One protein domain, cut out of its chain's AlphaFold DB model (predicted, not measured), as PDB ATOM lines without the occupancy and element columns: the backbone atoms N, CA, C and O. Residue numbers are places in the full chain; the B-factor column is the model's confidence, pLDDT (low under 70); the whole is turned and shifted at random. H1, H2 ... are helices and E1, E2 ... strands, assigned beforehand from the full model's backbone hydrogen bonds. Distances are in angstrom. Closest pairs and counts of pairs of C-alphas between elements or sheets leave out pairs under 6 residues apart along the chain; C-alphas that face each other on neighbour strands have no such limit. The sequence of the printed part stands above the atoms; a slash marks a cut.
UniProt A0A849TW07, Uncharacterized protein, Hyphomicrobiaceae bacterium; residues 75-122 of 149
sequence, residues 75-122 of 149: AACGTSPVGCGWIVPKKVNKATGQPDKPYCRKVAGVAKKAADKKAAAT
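AT A GLANCE: This is residues 75 to 122 of the 149 residues of an uncharacterized protein of Hyphomicrobiaceae bacterium (UniProt A0A849TW07). A rod: a small hairpin of E1 and E2 has its long loop, residues 88 to 102, reaching out at one end, and H2 at the other, where residues 115 to 122 stick out. Short H1 packs on the strands. The printed part has 48 residues, in the order H1, E1, E2, H2, with an antiparallel sheet E1 - E2; the class is mixed. It is only just loose, close to extended, with a radius of gyration of the C-alphas of 13.9 A and spans of 45 by 18 by 18 A.

IN THESE COORDINATES: H1, residues 75 to 79, begins at C-alpha 75 (-46.789, 13.659, -25.913). E1 is residues 84 to 87 and E2 residues 103 to 106. H2, residues 110 to 122, is 18.3 A long and ends at C-alpha 122 (-32.624, 23.403, -14.070).

HOW THE PARTS SIT: E1 and E2 form an antiparallel hairpin at 142 degrees, with N 85 and O 105 at 2.8 A, within hydrogen-bond range. The closest C-alphas of H1 and E1, Cys 77 and Cys 84, are 5.6 A apart; those of E1 and H2, Gly 85 and Val 110, 6.5 A. H1 and H2 are near each other. Every O i to N i+4 pair is within range in H2; in H1 0 of 1 is, and 0 of 2 O i to N i+3 pairs.

THE WHOLE: The C-alphas farthest apart, Ala 95 and Thr 122, are 46.4 A apart. The printed part has no cut, and the link E1 to E2 is long. Residue 81 and residues 109 to 122 have pLDDT under 70.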
ATOM      1  N   ALA A  75     -47.948  13.933 -26.764       78.88
ATOM      2  CA  ALA A  75     -46.789  13.659 -25.913       78.88
ATOM      3  C   ALA A  75     -45.476  13.523 -26.707       78.88
ATOM      4  O   ALA A  75     -44.414  13.972 -26.263       78.88
ATOM      5  N   ALA A  76     -45.541  12.941 -27.904       80.06
ATOM      6  CA  ALA A  76     -44.384  12.737 -28.770       80.06
ATOM      7  C   ALA A  76     -44.052  13.998 -29.598       80.06
ATOM      8  O   ALA A  76     -42.907  14.222 -30.004       80.06
ATOM      9  N   CYS A  77     -45.039  14.873 -29.809       82.25
ATOM     10  CA  CYS A  77     -44.871  16.120 -30.538       82.25
ATOM     11  C   CYS A  77     -43.998  17.132 -29.784       82.25
ATOM     12  O   CYS A  77     -43.059  17.683 -30.354       82.25
ATOM     13  N   GLY A  78     -44.278  17.366 -28.497       71.38
ATOM     14  CA  GLY A  78     -43.553  18.356 -27.687       71.38
ATOM     15  C   GLY A  78     -42.137  17.933 -27.281       71.38
ATOM     16  O   GLY A  78     -41.329  18.773 -26.887       71.38
ATOM     17  N   THR A  79     -41.830  16.641 -27.386       71.06
ATOM     18  CA  THR A  79     -40.532  16.044 -27.034       71.06
ATOM     19  C   THR A  79     -39.622  15.844 -28.244       71.06
ATOM     20  O   THR A  79     -38.440  15.539 -28.090       71.06
ATOM     21  N   SER A  80     -40.141  16.059 -29.456       70.19
ATOM     22  CA  SER A  80     -39.383  15.863 -30.686       70.19
ATOM     23  C   SER A  80     -38.253  16.896 -30.838       70.19
ATOM     24  O   SER A  80     -38.516  18.104 -30.852       70.19
ATOM     25  N   PRO A  81     -37.000  16.461 -31.076       65.19
ATOM     26  CA  PRO A  81     -35.847  17.359 -31.217       65.19
ATOM     27  C   PRO A  81     -35.911  18.221 -32.488       65.19
ATOM     28  O   PRO A  81     -35.169  19.187 -32.644       65.19
ATOM     29  N   VAL A  82     -36.828  17.899 -33.404       71.62
ATOM     30  CA  VAL A  82     -36.953  18.514 -34.731       71.62
ATOM     31  C   VAL A  82     -37.728  19.847 -34.713       71.62
ATOM     32  O   VAL A  82     -38.008  20.414 -35.772       71.62
ATOM     33  N   GLY A  83     -38.077  20.367 -33.529       77.12
ATOM     34  CA  GLY A  83     -38.851  21.604 -33.378       77.12
ATOM     35  C   GLY A  83     -40.316  21.425 -33.777       77.12
ATOM     36  O   GLY A  83     -40.882  22.254 -34.492       77.12
ATOM     37  N   CYS A  84     -40.916  20.311 -33.368       84.62
ATOM     38  CA  CYS A  84     -42.331  20.052 -33.583       84.62
ATOM     39  C   CYS A  84     -43.164  20.746 -32.496       84.62
ATOM     40  O   CYS A  84     -42.776  20.785 -31.332       84.62
ATOM     41  N   GLY A  85     -44.291  21.333 -32.884       85.44
ATOM     42  CA  GLY A  85     -45.242  21.978 -31.992       85.44
ATOM     43  C   GLY A  85     -46.635  21.394 -32.186       85.44
ATOM     44  O   GLY A  85     -47.067  21.166 -33.320       85.44
ATOM     45  N   TRP A  86     -47.323  21.154 -31.072       88.31
ATOM     46  CA  TRP A  86     -48.713  20.719 -31.066       88.31
ATOM     47  C   TRP A  86     -49.625  21.915 -31.330       88.31
ATOM     48  O   TRP A  86     -49.561  22.924 -30.624       88.31
ATOM     49  N   ILE A  87     -50.442  21.829 -32.376       86.50
ATOM     50  CA  ILE A  87     -51.347  22.895 -32.798       86.50
ATOM     51  C   ILE A  87     -52.770  22.441 -32.502       86.50
ATOM     52  O   ILE A  87     -53.231  21.455 -33.070       86.50
ATOM     53  N   VAL A  88     -53.469  23.201 -31.661       90.00
ATOM     54  CA  VAL A  88     -54.910  23.060 -31.424       90.00
ATOM     55  C   VAL A  88     -55.625  24.157 -32.217       90.00
ATOM     56  O   VAL A  88     -55.532  25.337 -31.850       90.00
ATOM     57  N   PRO A  89     -56.295  23.822 -33.332       87.88
ATOM     58  CA  PRO A  89     -57.046  24.791 -34.115       87.88
ATOM     59  C   PRO A  89     -58.160  25.414 -33.270       87.88
ATOM     60  O   PRO A  89     -59.063  24.738 -32.797       87.88
ATOM     61  N   LYS A  90     -58.103  26.736 -33.085       85.25
ATOM     62  CA  LYS A  90     -59.169  27.498 -32.408       85.25
ATOM     63  C   LYS A  90     -60.301  27.909 -33.344       85.25
ATOM     64  O   LYS A  90     -61.347  28.360 -32.893       85.25
ATOM     65  N   LYS A  91     -60.059  27.829 -34.652       83.56
ATOM     66  CA  LYS A  91     -61.041  28.195 -35.665       83.56
ATOM     67  C   LYS A  91     -61.944  27.001 -35.921       83.56
ATOM     68  O   LYS A  91     -61.461  25.901 -36.171       83.56
ATOM     69  N   VAL A  92     -63.241  27.261 -35.868       87.00
ATOM     70  CA  VAL A  92     -64.273  26.299 -36.231       87.00
ATOM     71  C   VAL A  92     -64.396  26.285 -37.747       87.00
ATOM     72  O   VAL A  92     -64.462  27.342 -38.385       87.00
ATOM     73  N   ASN A  93     -64.407  25.095 -38.332       81.75
ATOM     74  CA  ASN A  93     -64.658  24.941 -39.751       81.75
ATOM     75  C   ASN A  93     -66.139  25.248 -40.024       81.75
ATOM     76  O   ASN A  93     -67.031  24.641 -39.435       81.75
ATOM     77  N   LYS A  94     -66.407  26.209 -40.915       83.06
ATOM     78  CA  LYS A  94     -67.774  26.662 -41.215       83.06
ATOM     79  C   LYS A  94     -68.649  25.589 -41.871       83.06
ATOM     80  O   LYS A  94     -69.863  25.708 -41.808       83.06
ATOM     81  N   ALA A  95     -68.048  24.572 -42.487       84.94
ATOM     82  CA  ALA A  95     -68.774  23.490 -43.145       84.94
ATOM     83  C   ALA A  95     -69.180  22.375 -42.169       84.94
ATOM     84  O   ALA A  95     -70.277  21.841 -42.277       84.94
ATOM     85  N   THR A  96     -68.316  22.025 -41.213       84.25
ATOM     86  CA  THR A  96     -68.579  20.946 -40.243       84.25
ATOM     87  C   THR A  96     -69.050  21.447 -38.882       84.25
ATOM     88  O   THR A  96     -69.452  20.643 -38.046       84.25
ATOM     89  N   GLY A  97     -68.981  22.756 -38.621       85.69
ATOM     90  CA  GLY A  97     -69.351  23.348 -37.334       85.69
ATOM     91  C   GLY A  97     -68.436  22.943 -36.174       85.69
ATOM     92  O   GLY A  97     -68.717  23.291 -35.032       85.69
ATOM     93  N   GLN A  98     -67.333  22.241 -36.448       86.25
ATOM     94  CA  GLN A  98     -66.386  21.766 -35.442       86.25
ATOM     95  C   GLN A  98     -64.971  22.299 -35.701       86.25
ATOM     96  O   GLN A  98     -64.610  22.560 -36.854       86.25
ATOM     97  N   PRO A  99     -64.163  22.513 -34.646       87.69
ATOM     98  CA  PRO A  99     -62.746  22.806 -34.812       87.69
ATOM     99  C   PRO A  99     -62.031  21.619 -35.460       87.69
ATOM    100  O   PRO A  99     -62.365  20.458 -35.216       87.69
ATOM    101  N   ASP A 100     -61.030  21.916 -36.287       84.69
ATOM    102  CA  ASP A 100     -60.160  20.880 -36.835       84.69
ATOM    103  C   ASP A 100     -59.453  20.115 -35.707       84.69
ATOM    104  O   ASP A 100     -59.112  20.677 -34.660       84.69
ATOM    105  N   LYS A 101     -59.210  18.821 -35.938       85.19
ATOM    106  CA  LYS A 101     -58.504  17.972 -34.975       85.19
ATOM    107  C   LYS A 101     -57.120  18.561 -34.660       85.19
ATOM    108  O   LYS A 101     -56.438  18.998 -35.591       85.19
ATOM    109  N   PRO A 102     -56.679  18.549 -33.389       89.88
ATOM    110  CA  PRO A 102     -55.314  18.911 -33.031       89.88
ATOM    111  C   PRO A 102     -54.291  18.092 -33.818       89.88
ATOM    112  O   PRO A 102     -54.511  16.912 -34.095       89.88
ATOM    113  N   TYR A 103     -53.176  18.715 -34.196       89.38
ATOM    114  CA  TYR A 103     -52.128  18.035 -34.951       89.38
ATOM    115  C   TYR A 103     -50.737  18.574 -34.641       89.38
ATOM    116  O   TYR A 103     -50.533  19.755 -34.353       89.38
ATOM    117  N   CYS A 104     -49.748  17.696 -34.774       88.50
ATOM    118  CA  CYS A 104     -48.343  18.046 -34.664       88.50
ATOM    119  C   CYS A 104     -47.782  18.543 -36.009       88.50
ATOM    120  O   CYS A 104     -48.005  17.943 -37.067       88.50
ATOM    121  N   ARG A 105     -47.039  19.657 -35.998       88.12
ATOM    122  CA  ARG A 105     -46.328  20.181 -37.180       88.12
ATOM    123  C   ARG A 105     -44.991  20.793 -36.767       88.12
ATOM    124  O   ARG A 105     -44.807  21.184 -35.623       88.12
ATOM    125  N   LYS A 106     -44.045  20.908 -37.702       84.75
ATOM    126  CA  LYS A 106     -42.805  21.664 -37.487       84.75
ATOM    127  C   LYS A 106     -43.123  23.152 -37.319       84.75
ATOM    128  O   LYS A 106     -43.724  23.751 -38.211       84.75
ATOM    129  N   VAL A 107     -42.719  23.736 -36.195       80.56
ATOM    130  CA  VAL A 107     -42.930  25.152 -35.872       80.56
ATOM    131  C   VAL A 107     -41.570  25.782 -35.585       80.56
ATOM    132  O   VAL A 107     -40.850  25.376 -34.671       80.56
ATOM    133  N   ALA A 108     -41.200  26.782 -36.384       75.56
ATOM    134  CA  ALA A 108     -39.947  27.499 -36.191       75.56
ATOM    135  C   ALA A 108     -39.912  28.152 -34.796       75.56
ATOM    136  O   ALA A 108     -40.894  28.734 -34.344       75.56
ATOM    137  N   GLY A 109     -38.781  28.028 -34.096       68.88
ATOM    138  CA  GLY A 109     -38.579  28.630 -32.773       68.88
ATOM    139  C   GLY A 109     -39.052  27.804 -31.568       68.88
ATOM    140  O   GLY A 109     -38.693  28.152 -30.443       68.88
ATOM    141  N   VAL A 110     -39.763  26.680 -31.753       68.06
ATOM    142  CA  VAL A 110     -40.166  25.810 -30.622       68.06
ATOM    143  C   VAL A 110     -38.960  25.175 -29.933       68.06
ATOM    144  O   VAL A 110     -38.906  25.165 -28.707       68.06
ATOM    145  N   ALA A 111     -37.944  24.750 -30.690       63.31
ATOM    146  CA  ALA A 111     -36.703  24.219 -30.118       63.31
ATOM    147  C   ALA A 111     -36.003  25.236 -29.193       63.31
ATOM    148  O   ALA A 111     -35.486  24.870 -28.140       63.31
ATOM    149  N   LYS A 112     -36.052  26.528 -29.545       61.62
ATOM    150  CA  LYS A 112     -35.446  27.607 -28.754       61.62
ATOM    151  C   LYS A 112     -36.226  27.860 -27.457       61.62
ATOM    152  O   LYS A 112     -35.617  27.989 -26.404       61.62
ATOM    153  N   LYS A 113     -37.566  27.825 -27.506       61.53
ATOM    154  CA  LYS A 113     -38.425  27.893 -26.306       61.53
ATOM    155  C   LYS A 113     -38.287  26.674 -25.389       61.53
ATOM    156  O   LYS A 113     -38.328  26.830 -24.172       61.53
ATOM    157  N   ALA A 114     -38.145  25.472 -25.946       63.31
ATOM    158  CA  ALA A 114     -37.958  24.255 -25.156       63.31
ATOM    159  C   ALA A 114     -36.608  24.260 -24.420       63.31
ATOM    160  O   ALA A 114     -36.553  23.901 -23.245       63.31
ATOM    161  N   ALA A 115     -35.546  24.726 -25.083       61.06
ATOM    162  CA  ALA A 115     -34.235  24.906 -24.465       61.06
ATOM    163  C   ALA A 115     -34.278  25.923 -23.313       61.06
ATOM    164  O   ALA A 115     -33.765  25.638 -22.235       61.06
ATOM    165  N   ASP A 116     -34.959  27.053 -23.507       62.31
ATOM    166  CA  ASP A 116     -35.103  28.096 -22.485       62.31
ATOM    167  C   ASP A 116     -35.912  27.614 -21.267       62.31
ATOM    168  O   ASP A 116     -35.492  27.766 -20.121       62.31
ATOM    169  N   LYS A 117     -37.018  26.893 -21.499       62.84
ATOM    170  CA  LYS A 117     -37.820  26.301 -20.417       62.84
ATOM    171  C   LYS A 117     -37.062  25.211 -19.653       62.84
ATOM    172  O   LYS A 117     -37.231  25.088 -18.443       62.84
ATOM    173  N   LYS A 118     -36.224  24.424 -20.337       60.84
ATOM    174  CA  LYS A 118     -35.354  23.428 -19.693       60.84
ATOM    175  C   LYS A 118     -34.243  24.102 -18.886       60.84
ATOM    176  O   LYS A 118     -33.964  23.662 -17.774       60.84
ATOM    177  N   ALA A 119     -33.664  25.190 -19.391       60.19
ATOM    178  CA  ALA A 119     -32.699  25.994 -18.647       60.19
ATOM    179  C   ALA A 119     -33.332  26.597 -17.379       60.19
ATOM    180  O   ALA A 119     -32.767  26.468 -16.297       60.19
ATOM    181  N   ALA A 120     -34.554  27.128 -17.477       60.56
ATOM    182  CA  ALA A 120     -35.299  27.652 -16.333       60.56
ATOM    183  C   ALA A 120     -35.694  26.569 -15.310       60.56
ATOM    184  O   ALA A 120     -35.687  26.830 -14.114       60.56
ATOM    185  N   ALA A 121     -36.002  25.345 -15.752       59.69
ATOM    186  CA  ALA A 121     -36.325  24.227 -14.859       59.69
ATOM    187  C   ALA A 121     -35.095  23.634 -14.145       59.69
ATOM    188  O   ALA A 121     -35.248  22.963 -13.128       59.69
ATOM    189  N   THR A 122     -33.888  23.872 -14.670       58.12
ATOM    190  CA  THR A 122     -32.624  23.403 -14.070       58.12
ATOM    191  C   THR A 122     -31.954  24.490 -13.221       58.12
ATOM    192  O   THR A 122     -31.010  24.209 -12.486       58.12
TER     193      THR A 122